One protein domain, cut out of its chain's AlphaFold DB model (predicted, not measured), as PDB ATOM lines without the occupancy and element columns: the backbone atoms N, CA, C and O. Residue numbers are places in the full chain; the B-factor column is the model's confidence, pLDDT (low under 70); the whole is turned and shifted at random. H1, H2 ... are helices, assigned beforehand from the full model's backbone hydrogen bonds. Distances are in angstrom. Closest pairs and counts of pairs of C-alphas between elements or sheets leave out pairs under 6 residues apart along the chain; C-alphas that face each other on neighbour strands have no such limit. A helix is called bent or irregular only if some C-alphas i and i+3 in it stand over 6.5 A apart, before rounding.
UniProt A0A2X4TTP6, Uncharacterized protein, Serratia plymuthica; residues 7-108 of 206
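This is residues 7 to 108 of the 206 residues of an uncharacterized protein of Serratia plymuthica (UniProt A0A2X4TTP6). A helical hairpin, H2 and H3, forms a small body at one end, and the long helix H4 crosses H2 there at a steep angle and then sticks out far beyond it as a bare arm, residues 79 to 108. The short helix H1 packs on H2 and the near part of H4. The printed part has 102 residues with four named helices in the order H1, H2, H3, H4 and no named strand; the class is all helix. The whole is extended, with a radius of gyration of the C-alphas of 22.7 A, and spans 79 by 36 by 18 A, the arm of H4 making the length.

H1 is residues 7 to 10, with C-alpha 7 at (-12.833, -13.573, 3.381). H2 is residues 16 to 41, 37.8 A from first to last C-alpha; it is irregular, with C-alphas 17 and 20 7.5 A apart, against about 5 A in a regular helix. H3 is residues 47 to 61, 21.0 A long, ending with C-alpha 61 at (-14.260, -5.238, 9.923). H4 is residues 64 to 108, 64.8 A long, and ends with C-alpha 108 at (-59.084, -52.886, 14.638).

H2 is the hub and touches the three other helices. With its residues 22 to 26 alone it touches H1, where the closest C-alphas, of Leu 10 and Asp 22, are 5.6 A apart. With residues 29 to 41 alone it touches H3; the two are a hairpin, at a shallow tilt of 29 degrees, opposite ways, and the closest C-alphas are those of Leu 40 and Leu 50, at 6.6 A. Residues 21 to 29 of H2 touch residues 70 to 78 of H4, at a steep tilt of 64 degrees, opposite ways, with the C-alphas of Ala 25 and Tyr 70 the closest at 4.9 A. H1 and H4 only just touch, with 3 pairs of C-alphas within 8 A, the closest those of Leu 10 and Ile 67 at 6.4 A. H3 and H4 are close but not clearly touching, their closest C-alphas, of Ser 61 and Ile 67, being 6.7 A apart; they run the same way at a steep tilt of 69.7 degrees, only just short of about perpendicular. H1 and H3 are apart. Each O i to N i+4 pair in H3 and H4 is within hydrogen-bond range, as are 20 of 22 in H2, while H1 is too short for such a pair.

The two C-alphas farthest apart, those of Glu 48 and Leu 108, are 79.6 A apart. Residues 42 to 48 and residues 79 to 108 stand free; without them the body has 65 residues and spans 40 by 20 by 17 A. The printed part has no cut, and the three links are tight. The mean pLDDT of the printed part is 92.8, and no printed residue is under 70.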
ATOM      1  N   PHE A   7     -12.544 -12.169   3.679       91.62
ATOM      2  CA  PHE A   7     -12.833 -13.573   3.381       91.62
ATOM      3  C   PHE A   7     -11.772 -14.529   3.945       91.62
ATOM      4  O   PHE A   7     -12.119 -15.529   4.550       91.62
ATOM      5  N   ARG A   8     -10.476 -14.215   3.794       91.06
ATOM      6  CA  ARG A   8      -9.382 -15.060   4.312       91.06
ATOM      7  C   ARG A   8      -9.268 -15.010   5.838       91.06
ATOM      8  O   ARG A   8      -8.695 -15.917   6.423       91.06
ATOM      9  N   LYS A   9      -9.773 -13.945   6.468       90.62
ATOM     10  CA  LYS A   9      -9.838 -13.797   7.930       90.62
ATOM     11  C   LYS A   9     -11.028 -14.546   8.536       90.62
ATOM     12  O   LYS A   9     -10.902 -15.094   9.626       90.62
ATOM     13  N   LEU A  10     -12.164 -14.566   7.838       91.69
ATOM     14  CA  LEU A  10     -13.372 -15.256   8.286       91.69
ATOM     15  C   LEU A  10     -13.338 -16.746   7.959       91.69
ATOM     16  O   LEU A  10     -13.575 -17.548   8.856       91.69
ATOM     17  N   VAL A  11     -13.037 -17.094   6.707       92.38
ATOM     18  CA  VAL A  11     -13.242 -18.429   6.137       92.38
ATOM     19  C   VAL A  11     -11.950 -19.223   6.118       92.38
ATOM     20  O   VAL A  11     -11.064 -18.984   5.291       92.38
ATOM     21  N   ASP A  12     -11.892 -20.229   6.984       89.12
ATOM     22  CA  ASP A  12     -10.890 -21.279   6.900       89.12
ATOM     23  C   ASP A  12     -11.409 -22.421   6.017       89.12
ATOM     24  O   ASP A  12     -12.276 -23.200   6.404       89.12
ATOM     25  N   LYS A  13     -10.869 -22.524   4.798       87.19
ATOM     26  CA  LYS A  13     -11.249 -23.576   3.839       87.19
ATOM     27  C   LYS A  13     -10.852 -24.980   4.296       87.19
ATOM     28  O   LYS A  13     -11.391 -25.953   3.776       87.19
ATOM     29  N   ASN A  14      -9.896 -25.086   5.214       88.69
ATOM     30  CA  ASN A  14      -9.372 -26.367   5.671       88.69
ATOM     31  C   ASN A  14     -10.130 -26.886   6.900       88.69
ATOM     32  O   ASN A  14     -10.070 -28.080   7.190       88.69
ATOM     33  N   ASN A  15     -10.875 -26.020   7.591       89.81
ATOM     34  CA  ASN A  15     -11.675 -26.386   8.749       89.81
ATOM     35  C   ASN A  15     -13.129 -26.661   8.344       89.81
ATOM     36  O   ASN A  15     -13.951 -25.751   8.264       89.81
ATOM     37  N   LYS A  16     -13.456 -27.933   8.099       83.69
ATOM     38  CA  LYS A  16     -14.806 -28.344   7.680       83.69
ATOM     39  C   LYS A  16     -15.883 -28.036   8.722       83.69
ATOM     40  O   LYS A  16     -17.001 -27.712   8.329       83.69
ATOM     41  N   ASP A  17     -15.544 -28.095  10.008       86.31
ATOM     42  CA  ASP A  17     -16.502 -27.909  11.103       86.31
ATOM     43  C   ASP A  17     -16.971 -26.455  11.190       86.31
ATOM     44  O   ASP A  17     -18.136 -26.180  11.472       86.31
ATOM     45  N   SER A  18     -16.075 -25.506  10.898       89.62
ATOM     46  CA  SER A  18     -16.417 -24.086  10.873       89.62
ATOM     47  C   SER A  18     -16.730 -23.533   9.491       89.62
ATOM     48  O   SER A  18     -17.265 -22.429   9.412       89.62
ATOM     49  N   TYR A  19     -16.433 -24.264   8.415       92.50
ATOM     50  CA  TYR A  19     -16.488 -23.748   7.047       92.50
ATOM     51  C   TYR A  19     -17.826 -23.082   6.711       92.50
ATOM     52  O   TYR A  19     -17.858 -21.938   6.261       92.50
ATOM     53  N   TYR A  20     -18.945 -23.763   6.973       92.25
ATOM     54  CA  TYR A  20     -20.277 -23.231   6.668       92.25
ATOM     55  C   TYR A  20     -20.659 -22.048   7.559       92.25
ATOM     56  O   TYR A  20     -21.168 -21.048   7.055       92.25
ATOM     57  N   ARG A  21     -20.346 -22.114   8.860       94.31
ATOM     58  CA  ARG A  21     -20.513 -20.978   9.777       94.31
ATOM     59  C   ARG A  21     -19.728 -19.766   9.279       94.31
ATOM     60  O   ARG A  21     -20.245 -18.654   9.260       94.31
ATOM     61  N   ASP A  22     -18.488 -19.972   8.857       95.44
ATOM     62  CA  ASP A  22     -17.610 -18.902   8.409       95.44
ATOM     63  C   ASP A  22     -18.073 -18.304   7.065       95.44
ATOM     64  O   ASP A  22     -17.956 -17.093   6.859       95.44
ATOM     65  N   LEU A  23     -18.664 -19.108   6.171       95.62
ATOM     66  CA  LEU A  23     -19.326 -18.612   4.958       95.62
ATOM     67  C   LEU A  23     -20.542 -17.738   5.284       95.62
ATOM     68  O   LEU A  23     -20.701 -16.673   4.687       95.62
ATOM     69  N   ILE A  24     -21.371 -18.155   6.244       95.69
ATOM     70  CA  ILE A  24     -22.504 -17.352   6.721       95.69
ATOM     71  C   ILE A  24     -21.986 -16.051   7.344       95.69
ATOM     72  O   ILE A  24     -22.480 -14.974   7.023       95.69
ATOM     73  N   ALA A  25     -20.934 -16.115   8.164       96.25
ATOM     74  CA  ALA A  25     -20.308 -14.932   8.750       96.25
ATOM     75  C   ALA A  25     -19.791 -13.961   7.673       96.25
ATOM     76  O   ALA A  25     -19.937 -12.746   7.806       96.25
ATOM     77  N   TYR A  26     -19.232 -14.480   6.576       96.44
ATOM     78  CA  TYR A  26     -18.823 -13.667   5.433       96.44
ATOM     79  C   TYR A  26     -20.010 -13.039   4.690       96.44
ATOM     80  O   TYR A  26     -19.924 -11.877   4.291       96.44
ATOM     81  N   ALA A  27     -21.121 -13.762   4.531       96.81
ATOM     82  CA  ALA A  27     -22.346 -13.205   3.964       96.81
ATOM     83  C   ALA A  27     -22.887 -12.049   4.825       96.81
ATOM     84  O   ALA A  27     -23.176 -10.985   4.288       96.81
ATOM     85  N   ILE A  28     -22.897 -12.209   6.152       96.75
ATOM     86  CA  ILE A  28     -23.307 -11.161   7.105       96.75
ATOM     87  C   ILE A  28     -22.385  -9.936   7.014       96.75
ATOM     88  O   ILE A  28     -22.842  -8.798   7.070       96.75
ATOM     89  N   TYR A  29     -21.074 -10.135   6.848       96.62
ATOM     90  CA  TYR A  29     -20.156  -9.025   6.577       96.62
ATOM     91  C   TYR A  29     -20.520  -8.288   5.278       96.62
ATOM     92  O   TYR A  29     -20.498  -7.057   5.234       96.62
ATOM     93  N   LYS A  30     -20.825  -9.031   4.208       96.00
ATOM     94  CA  LYS A  30     -21.165  -8.455   2.903       96.00
ATOM     95  C   LYS A  30     -22.466  -7.662   2.952       96.00
ATOM     96  O   LYS A  30     -22.487  -6.582   2.377       96.00
ATOM     97  N   GLU A  31     -23.469  -8.165   3.661       96.06
ATOM     98  CA  GLU A  31     -24.718  -7.459   3.964       96.06
ATOM     99  C   GLU A  31     -24.435  -6.162   4.731       96.06
ATOM    100  O   GLU A  31     -24.746  -5.083   4.243       96.06
ATOM    101  N   ALA A  32     -23.700  -6.229   5.847       95.38
ATOM    102  CA  ALA A  32     -23.374  -5.041   6.638       95.38
ATOM    103  C   ALA A  32     -22.583  -3.981   5.847       95.38
ATOM    104  O   ALA A  32     -22.748  -2.781   6.068       95.38
ATOM    105  N   LYS A  33     -21.708  -4.409   4.926       94.25
ATOM    106  CA  LYS A  33     -20.994  -3.494   4.027       94.25
ATOM    107  C   LYS A  33     -21.946  -2.820   3.035       94.25
ATOM    108  O   LYS A  33     -21.752  -1.645   2.734       94.25
ATOM    109  N   ASP A  34     -22.913  -3.562   2.505       94.12
ATOM    110  CA  ASP A  34     -23.903  -3.057   1.553       94.12
ATOM    111  C   ASP A  34     -24.867  -2.063   2.213       94.12
ATOM    112  O   ASP A  34     -25.080  -0.971   1.684       94.12
ATOM    113  N   ASP A  35     -25.332  -2.372   3.425       94.31
ATOM    114  CA  ASP A  35     -26.138  -1.465   4.248       94.31
ATOM    115  C   ASP A  35     -25.390  -0.156   4.507       94.31
ATOM    116  O   ASP A  35     -25.904   0.938   4.265       94.31
ATOM    117  N   TYR A  36     -24.124  -0.263   4.923       94.50
ATOM    118  CA  TYR A  36     -23.286   0.903   5.166       94.50
ATOM    119  C   TYR A  36     -23.073   1.732   3.891       94.50
ATOM    120  O   TYR A  36     -23.191   2.957   3.926       94.50
ATOM    121  N   ALA A  37     -22.817   1.090   2.747       90.94
ATOM    122  CA  ALA A  37     -22.688   1.774   1.461       90.94
ATOM    123  C   ALA A  37     -23.986   2.495   1.061       90.94
ATOM    124  O   ALA A  37     -23.950   3.648   0.626       90.94
ATOM    125  N   THR A  38     -25.128   1.842   1.263       91.75
ATOM    126  CA  THR A  38     -26.459   2.387   0.982       91.75
ATOM    127  C   THR A  38     -26.757   3.605   1.855       91.75
ATOM    128  O   THR A  38     -27.273   4.614   1.371       91.75
ATOM    129  N   ASP A  39     -26.381   3.568   3.130       92.12
ATOM    130  CA  ASP A  39     -26.552   4.696   4.044       92.12
ATOM    131  C   ASP A  39     -25.615   5.866   3.735       92.12
ATOM    132  O   ASP A  39     -26.013   7.027   3.875       92.12
ATOM    133  N   LEU A  40     -24.400   5.596   3.255       90.19
ATOM    134  CA  LEU A  40     -23.495   6.635   2.760       90.19
ATOM    135  C   LEU A  40     -23.997   7.277   1.465       90.19
ATOM    136  O   LEU A  40     -23.893   8.494   1.312       90.19
ATOM    137  N   ALA A  41     -24.586   6.496   0.558       86.62
ATOM    138  CA  ALA A  41     -25.145   7.011  -0.691       86.62
ATOM    139  C   ALA A  41     -26.270   8.035  -0.442       86.62
ATOM    140  O   ALA A  41     -26.366   9.044  -1.142       86.62
ATOM    141  N   LYS A  42     -27.074   7.843   0.614       91.69
ATOM    142  CA  LYS A  42     -28.125   8.794   1.028       91.69
ATOM    143  C   LYS A  42     -27.570  10.150   1.485       91.69
ATOM    144  O   LYS A  42     -28.284  11.148   1.427       91.69
ATOM    145  N   GLN A  43     -26.308  10.211   1.912       89.31
ATOM    146  CA  GLN A  43     -25.679  11.421   2.462       89.31
ATOM    147  C   GLN A  43     -25.149  12.387   1.385       89.31
ATOM    148  O   GLN A  43     -24.602  13.427   1.742       89.31
ATOM    149  N   LYS A  44     -25.311  12.078   0.084       85.31
ATOM    150  CA  LYS A  44     -24.846  12.906  -1.054       85.31
ATOM    151  C   LYS A  44     -23.367  13.322  -0.948       85.31
ATOM    152  O   LYS A  44     -22.997  14.442  -1.294       85.31
ATOM    153  N   LEU A  45     -22.531  12.422  -0.435       84.62
ATOM    154  CA  LEU A  45     -21.089  12.638  -0.294       84.62
ATOM    155  C   LEU A  45     -20.410  12.597  -1.672       84.62
ATOM    156  O   LEU A  45     -20.935  12.000  -2.613       84.62
ATOM    157  N   SER A  46     -19.226  13.203  -1.788       85.81
ATOM    158  CA  SER A  46     -18.382  13.015  -2.971       85.81
ATOM    159  C   SER A  46     -17.918  11.558  -3.076       85.81
ATOM    160  O   SER A  46     -17.811  10.854  -2.068       85.81
ATOM    161  N   ALA A  47     -17.625  11.105  -4.299       85.19
ATOM    162  CA  ALA A  47     -17.181   9.732  -4.552       85.19
ATOM    163  C   ALA A  47     -15.919   9.365  -3.746       85.19
ATOM    164  O   ALA A  47     -15.868   8.295  -3.147       85.19
ATOM    165  N   GLU A  48     -14.954  10.285  -3.649       87.69
ATOM    166  CA  GLU A  48     -13.712  10.091  -2.884       87.69
ATOM    167  C   GLU A  48     -13.968   9.908  -1.383       87.69
ATOM    168  O   GLU A  48     -13.404   9.017  -0.749       87.69
ATOM    169  N   LEU A  49     -14.862  10.714  -0.800       87.12
ATOM    170  CA  LEU A  49     -15.183  10.614   0.623       87.12
ATOM    171  C   LEU A  49     -15.987   9.339   0.932       87.12
ATOM    172  O   LEU A  49     -15.874   8.774   2.021       87.12
ATOM    173  N   LEU A  50     -16.800   8.877  -0.021       87.81
ATOM    174  CA  LEU A  50     -17.535   7.619   0.082       87.81
ATOM    175  C   LEU A  50     -16.581   6.418   0.071       87.81
ATOM    176  O   LEU A  50     -16.718   5.530   0.912       87.81
ATOM    177  N   GLU A  51     -15.590   6.415  -0.820       88.38
ATOM    178  CA  GLU A  51     -14.568   5.368  -0.885       88.38
ATOM    179  C   GLU A  51     -13.720   5.329   0.394       88.38
ATOM    180  O   GLU A  51     -13.590   4.271   1.009       88.38
ATOM    181  N   GLN A  52     -13.284   6.489   0.898       91.62
ATOM    182  CA  GLN A  52     -12.538   6.578   2.158       91.62
ATOM    183  C   GLN A  52     -13.320   6.002   3.349       91.62
ATOM    184  O   GLN A  52     -12.766   5.285   4.185       91.62
ATOM    185  N   LYS A  53     -14.625   6.291   3.442       91.00
ATOM    186  CA  LYS A  53     -15.474   5.735   4.505       91.00
ATOM    187  C   LYS A  53     -15.664   4.222   4.361       91.00
ATOM    188  O   LYS A  53     -15.657   3.513   5.367       91.00
ATOM    189  N   LEU A  54     -15.810   3.712   3.137       90.62
ATOM    190  CA  LEU A  54     -15.914   2.271   2.876       90.62
ATOM    191  C   LEU A  54     -14.627   1.516   3.219       90.62
ATOM    192  O   LEU A  54     -14.699   0.390   3.724       90.62
ATOM    193  N   ASP A  55     -13.473   2.129   2.980       90.75
ATOM    194  CA  ASP A  55     -12.180   1.580   3.378       90.75
ATOM    195  C   ASP A  55     -12.038   1.560   4.900       90.75
ATOM    196  O   ASP A  55     -11.712   0.513   5.464       90.75
ATOM    197  N   GLY A  56     -12.424   2.643   5.583       91.12
ATOM    198  CA  GLY A  56     -12.478   2.675   7.047       91.12
ATOM    199  C   GLY A  56     -13.369   1.570   7.627       91.12
ATOM    200  O   GLY A  56     -12.980   0.870   8.562       91.12
ATOM    201  N   PHE A  57     -14.537   1.322   7.026       93.06
ATOM    202  CA  PHE A  57     -15.394   0.199   7.421       93.06
ATOM    203  C   PHE A  57     -14.700  -1.156   7.234       93.06
ATOM    204  O   PHE A  57     -14.799  -2.032   8.099       93.06
ATOM    205  N   HIS A  58     -13.990  -1.352   6.120       92.25
ATOM    206  CA  HIS A  58     -13.250  -2.585   5.861       92.25
ATOM    207  C   HIS A  58     -12.143  -2.817   6.897       92.25
ATOM    208  O   HIS A  58     -12.025  -3.931   7.411       92.25
ATOM    209  N   GLU A  59     -11.385  -1.781   7.250       91.56
ATOM    210  CA  GLU A  59     -10.334  -1.849   8.271       91.56
ATOM    211  C   GLU A  59     -10.891  -2.191   9.657       91.56
ATOM    212  O   GLU A  59     -10.347  -3.048  10.354       91.56
ATOM    213  N   MET A  60     -12.031  -1.612  10.041       90.44
ATOM    214  CA  MET A  60     -12.692  -1.992  11.293       90.44
ATOM    215  C   MET A  60     -13.202  -3.440  11.259       90.44
ATOM    216  O   MET A  60     -13.147  -4.147  12.267       90.44
ATOM    217  N   SER A  61     -13.671  -3.903  10.099       91.50
ATOM    218  CA  SER A  61     -14.260  -5.238   9.923       91.50
ATOM    219  C   SER A  61     -13.242  -6.381   9.997       91.50
ATOM    220  O   SER A  61     -13.631  -7.514  10.273       91.50
ATOM    221  N   VAL A  62     -11.951  -6.119   9.755       91.88
ATOM    222  CA  VAL A  62     -10.884  -7.136   9.859       91.88
ATOM    223  C   VAL A  62     -10.344  -7.319  11.281       91.88
ATOM    224  O   VAL A  62      -9.516  -8.205  11.501       91.88
ATOM    225  N   THR A  63     -10.802  -6.515  12.247       92.75
ATOM    226  CA  THR A  63     -10.419  -6.657  13.659       92.75
ATOM    227  C   THR A  63     -10.947  -7.965  14.250       92.75
ATOM    228  O   THR A  63     -12.057  -8.397  13.937       92.75
ATOM    229  N   ASP A  64     -10.190  -8.584  15.159       91.62
ATOM    230  CA  ASP A  64     -10.577  -9.875  15.750       91.62
ATOM    231  C   ASP A  64     -11.930  -9.802  16.484       91.62
ATOM    232  O   ASP A  64     -12.714 -10.755  16.454       91.62
ATOM    233  N   ALA A  65     -12.250  -8.644  17.073       93.31
ATOM    234  CA  ALA A  65     -13.539  -8.386  17.705       93.31
ATOM    235  C   ALA A  65     -14.704  -8.433  16.701       93.31
ATOM    236  O   ALA A  65     -15.702  -9.109  16.958       93.31
ATOM    237  N   GLN A  66     -14.582  -7.764  15.547       94.25
ATOM    238  CA  GLN A  66     -15.623  -7.789  14.511       94.25
ATOM    239  C   GLN A  66     -15.736  -9.164  13.854       94.25
ATOM    240  O   GLN A  66     -16.841  -9.676  13.688       94.25
ATOM    241  N   ILE A  67     -14.607  -9.819  13.576       94.25
ATOM    242  CA  ILE A  67     -14.565 -11.192  13.056       94.25
ATOM    243  C   ILE A  67     -15.299 -12.159  13.998       94.25
ATOM    244  O   ILE A  67     -16.131 -12.953  13.552       94.25
ATOM    245  N   SER A  68     -15.050 -12.068  15.308       94.69
ATOM    246  CA  SER A  68     -15.795 -12.839  16.309       94.69
ATOM    247  C   SER A  68     -17.278 -12.463  16.336       94.69
ATOM    248  O   SER A  68     -18.126 -13.350  16.432       94.69
ATOM    249  N   GLY A  69     -17.608 -11.177  16.199       96.56
ATOM    250  CA  GLY A  69     -18.984 -10.693  16.107       96.56
ATOM    251  C   GLY A  69     -19.756 -11.307  14.938       96.56
ATOM    252  O   GLY A  69     -20.862 -11.810  15.133       96.56
ATOM    253  N   TYR A  70     -19.165 -11.340  13.741       96.81
ATOM    254  CA  TYR A  70     -19.776 -11.971  12.569       96.81
ATOM    255  C   TYR A  70     -19.973 -13.476  12.759       96.81
ATOM    256  O   TYR A  70     -21.037 -13.994  12.426       96.81
ATOM    257  N   ARG A  71     -18.997 -14.173  13.356       95.44
ATOM    258  CA  ARG A  71     -19.128 -15.601  13.688       95.44
ATOM    259  C   ARG A  71     -20.260 -15.862  14.680       95.44
ATOM    260  O   ARG A  71     -21.085 -16.724  14.417       95.44
ATOM    261  N   LYS A  72     -20.372 -15.063  15.743       97.06
ATOM    262  CA  LYS A  72     -21.477 -15.175  16.711       97.06
ATOM    263  C   LYS A  72     -22.842 -14.967  16.057       97.06
ATOM    264  O   LYS A  72     -23.778 -15.698  16.352       97.06
ATOM    265  N   LYS A  73     -22.968 -13.987  15.156       97.38
ATOM    266  CA  LYS A  73     -24.213 -13.784  14.398       97.38
ATOM    267  C   LYS A  73     -24.522 -14.983  13.499       97.38
ATOM    268  O   LYS A  73     -25.673 -15.405  13.440       97.38
ATOM    269  N   ALA A  74     -23.509 -15.549  12.842       96.94
ATOM    270  CA  ALA A  74     -23.666 -16.757  12.040       96.94
ATOM    271  C   ALA A  74     -24.127 -17.956  12.882       96.94
ATOM    272  O   ALA A  74     -25.044 -18.658  12.464       96.94
ATOM    273  N   ASP A  75     -23.568 -18.138  14.082       95.81
ATOM    274  CA  ASP A  75     -24.010 -19.170  15.029       95.81
ATOM    275  C   ASP A  75     -25.488 -18.984  15.399       95.81
ATOM    276  O   ASP A  75     -26.263 -19.936  15.352       95.81
ATOM    277  N   THR A  76     -25.921 -17.753  15.691       97.25
ATOM    278  CA  THR A  76     -27.333 -17.452  15.977       97.25
ATOM    279  C   THR A  76     -28.251 -17.814  14.808       97.25
ATOM    280  O   THR A  76     -29.297 -18.430  15.017       97.25
ATOM    281  N   VAL A  77     -27.871 -17.456  13.577       96.50
ATOM    282  CA  VAL A  77     -28.648 -17.795  12.373       96.50
ATOM    283  C   VAL A  77     -28.726 -19.309  12.196       96.50
ATOM    284  O   VAL A  77     -29.811 -19.845  11.981       96.50
ATOM    285  N   MET A  78     -27.600 -20.009  12.327       95.06
ATOM    286  CA  MET A  78     -27.543 -21.456  12.138       95.06
ATOM    287  C   MET A  78     -28.368 -22.194  13.197       95.06
ATOM    288  O   MET A  78     -29.158 -23.070  12.852       95.06
ATOM    289  N   ASN A  79     -28.268 -21.781  14.460       95.56
ATOM    290  CA  ASN A  79     -29.069 -22.336  15.548       95.56
ATOM    291  C   ASN A  79     -30.566 -22.102  15.321       95.56
ATOM    292  O   ASN A  79     -31.352 -23.027  15.483       95.56
ATOM    293  N   SER A  80     -30.964 -20.909  14.869       95.56
ATOM    294  CA  SER A  80     -32.365 -20.620  14.533       95.56
ATOM    295  C   SER A  80     -32.895 -21.521  13.413       95.56
ATOM    296  O   SER A  80     -34.005 -22.044  13.512       95.56
ATOM    297  N   LEU A  81     -32.099 -21.760  12.364       94.81
ATOM    298  CA  LEU A  81     -32.472 -22.670  11.277       94.81
ATOM    299  C   LEU A  81     -32.610 -24.116  11.761       94.81
ATOM    300  O   LEU A  81     -33.547 -24.802  11.355       94.81
ATOM    301  N   ILE A  82     -31.703 -24.569  12.630       94.81
ATOM    302  CA  ILE A  82     -31.751 -25.909  13.224       94.81
ATOM    303  C   ILE A  82     -33.008 -26.062  14.081       94.81
ATOM    304  O   ILE A  82     -33.743 -27.023  13.881       94.81
ATOM    305  N   THR A  83     -33.308 -25.105  14.961       95.25
ATOM    306  CA  THR A  83     -34.518 -25.138  15.796       95.25
ATOM    307  C   THR A  83     -35.786 -25.181  14.946       95.25
ATOM    308  O   THR A  83     -36.643 -26.032  15.157       95.25
ATOM    309  N   GLN A  84     -35.890 -24.332  13.920       94.69
ATOM    310  CA  GLN A  84     -37.050 -24.335  13.020       94.69
ATOM    311  C   GLN A  84     -37.191 -25.646  12.236       94.69
ATOM    312  O   GLN A  84     -38.305 -26.072  11.917       94.69
ATOM    313  N   LEU A  85     -36.071 -26.266  11.862       95.62
ATOM    314  CA  LEU A  85     -36.083 -27.563  11.202       95.62
ATOM    315  C   LEU A  85     -36.552 -28.655  12.166       95.62
ATOM    316  O   LEU A  85     -37.409 -29.451  11.787       95.62
ATOM    317  N   ASP A  86     -36.038 -28.661  13.392       94.75
ATOM    318  CA  ASP A  86     -36.388 -29.631  14.428       94.75
ATOM    319  C   ASP A  86     -37.874 -29.556  14.801       94.75
ATOM    320  O   ASP A  86     -38.568 -30.573  14.814       94.75
ATOM    321  N   GLU A  87     -38.413 -28.345  14.963       94.88
ATOM    322  CA  GLU A  87     -39.844 -28.115  15.189       94.88
ATOM    323  C   GLU A  87     -40.700 -28.664  14.038       94.88
ATOM    324  O   GLU A  87     -41.690 -29.366  14.262       94.88
ATOM    325  N   LYS A  88     -40.313 -28.397  12.782       94.12
ATOM    326  CA  LYS A  88     -41.043 -28.890  11.600       94.12
ATOM    327  C   LYS A  88     -40.987 -30.407  11.476       94.12
ATOM    328  O   LYS A  88     -41.988 -31.030  11.110       94.12
ATOM    329  N   VAL A  89     -39.824 -30.999  11.732       94.81
ATOM    330  CA  VAL A  89     -39.618 -32.450  11.677       94.81
ATOM    331  C   VAL A  89     -40.430 -33.126  12.778       94.81
ATOM    332  O   VAL A  89     -41.206 -34.036  12.480       94.81
ATOM    333  N   SER A  90     -40.352 -32.622  14.007       93.12
ATOM    334  CA  SER A  90     -41.117 -33.118  15.153       93.12
ATOM    335  C   SER A  90     -42.624 -33.038  14.910       93.12
ATOM    336  O   SER A  90     -43.317 -34.049  15.031       93.12
ATOM    337  N   ALA A  91     -43.133 -31.897  14.436       94.31
ATOM    338  CA  ALA A  91     -44.551 -31.737  14.111       94.31
ATOM    339  C   ALA A  91     -45.017 -32.698  13.002       94.31
ATOM    340  O   ALA A  91     -46.125 -33.245  13.049       94.31
ATOM    341  N   LYS A  92     -44.174 -32.947  11.989       94.75
ATOM    342  CA  LYS A  92     -44.475 -33.912  10.923       94.75
ATOM    343  C   LYS A  92     -44.524 -35.342  11.461       94.75
ATOM    344  O   LYS A  92     -45.424 -36.092  11.073       94.75
ATOM    345  N   HIS A  93     -43.598 -35.717  12.341       93.00
ATOM    346  CA  HIS A  93     -43.584 -37.035  12.974       93.00
ATOM    347  C   HIS A  93     -44.785 -37.248  13.891       93.00
ATOM    348  O   HIS A  93     -45.438 -38.285  13.790       93.00
ATOM    349  N   GLU A  94     -45.135 -36.262  14.713       94.62
ATOM    350  CA  GLU A  94     -46.308 -36.328  15.582       94.62
ATOM    351  C   GLU A  94     -47.592 -36.521  14.763       94.62
ATOM    352  O   GLU A  94     -48.398 -37.413  15.039       94.62
ATOM    353  N   LYS A  95     -47.746 -35.761  13.671       94.88
ATOM    354  CA  LYS A  95     -48.881 -35.913  12.754       94.88
ATOM    355  C   LYS A  95     -48.918 -37.292  12.094       94.88
ATOM    356  O   LYS A  95     -49.998 -37.873  11.958       94.88
ATOM    357  N   ALA A  96     -47.767 -37.822  11.682       93.69
ATOM    358  CA  ALA A  96     -47.676 -39.154  11.091       93.69
ATOM    359  C   ALA A  96     -48.060 -40.248  12.100       93.69
ATOM    360  O   ALA A  96     -48.864 -41.119  11.768       93.69
ATOM    361  N   LEU A  97     -47.564 -40.162  13.339       94.69
ATOM    362  CA  LEU A  97     -47.910 -41.088  14.419       94.69
ATOM    363  C   LEU A  97     -49.403 -41.056  14.727       94.69
ATOM    364  O   LEU A  97     -50.036 -42.108  14.777       94.69
ATOM    365  N   LYS A  98     -49.986 -39.863  14.860       95.12
ATOM    366  CA  LYS A  98     -51.421 -39.707  15.109       95.12
ATOM    367  C   LYS A  98     -52.262 -40.312  13.985       95.12
ATOM    368  O   LYS A  98     -53.194 -41.064  14.247       95.12
ATOM    369  N   THR A  99     -51.895 -40.046  12.731       94.00
ATOM    370  CA  THR A  99     -52.599 -40.598  11.562       94.00
ATOM    371  C   THR A  99     -52.515 -42.126  11.532       94.00
ATOM    372  O   THR A  99     -53.512 -42.798  11.275       94.00
ATOM    373  N   LEU A 100     -51.341 -42.687  11.841       94.69
ATOM    374  CA  LEU A 100     -51.135 -44.132  11.901       94.69
ATOM    375  C   LEU A 100     -51.953 -44.772  13.031       94.69
ATOM    376  O   LEU A 100     -52.597 -45.795  12.812       94.69
ATOM    377  N   GLN A 101     -51.979 -44.156  14.215       94.25
ATOM    378  CA  GLN A 101     -52.786 -44.615  15.347       94.25
ATOM    379  C   GLN A 101     -54.283 -44.576  15.034       94.25
ATOM    380  O   GLN A 101     -54.996 -45.537  15.320       94.25
ATOM    381  N   GLU A 102     -54.768 -43.499  14.413       94.38
ATOM    382  CA  GLU A 102     -56.166 -43.375  13.993       94.38
ATOM    383  C   GLU A 102     -56.540 -44.424  12.939       94.38
ATOM    384  O   GLU A 102     -57.620 -45.013  13.021       94.38
ATOM    385  N   HIS A 103     -55.655 -44.685  11.971       92.44
ATOM    386  CA  HIS A 103     -55.859 -45.729  10.968       92.44
ATOM    387  C   HIS A 103     -55.932 -47.111  11.619       92.44
ATOM    388  O   HIS A 103     -56.907 -47.832  11.428       92.44
ATOM    389  N   HIS A 104     -54.962 -47.435  12.473       91.88
ATOM    390  CA  HIS A 104     -54.899 -48.724  13.154       91.88
ATOM    391  C   HIS A 104     -56.098 -48.943  14.090       91.88
ATOM    392  O   HIS A 104     -56.667 -50.032  14.149       91.88
ATOM    393  N   ALA A 105     -56.545 -47.900  14.797       92.69
ATOM    394  CA  ALA A 105     -57.736 -47.967  15.641       92.69
ATOM    395  C   ALA A 105     -59.013 -48.229  14.824       92.69
ATOM    396  O   ALA A 105     -59.874 -49.002  15.258       92.69
ATOM    397  N   LYS A 106     -59.138 -47.614  13.640       92.94
ATOM    398  CA  LYS A 106     -60.248 -47.875  12.711       92.94
ATOM    399  C   LYS A 106     -60.195 -49.300  12.170       92.94
ATOM    400  O   LYS A 106     -61.201 -49.996  12.252       92.94
ATOM    401  N   GLU A 107     -59.034 -49.763  11.719       91.00
ATOM    402  CA  GLU A 107     -58.853 -51.134  11.227       91.00
ATOM    403  C   GLU A 107     -59.201 -52.173  12.293       91.00
ATOM    404  O   GLU A 107     -59.967 -53.096  12.027       91.00
ATOM    405  N   LEU A 108     -58.730 -51.996  13.531       89.88
ATOM    406  CA  LEU A 108     -59.084 -52.886  14.638       89.88
ATOM    407  C   LEU A 108     -60.588 -52.887  14.920       89.88
ATOM    408  O   LEU A 108     -61.159 -53.938  15.219       89.88
TER     409      LEU A 108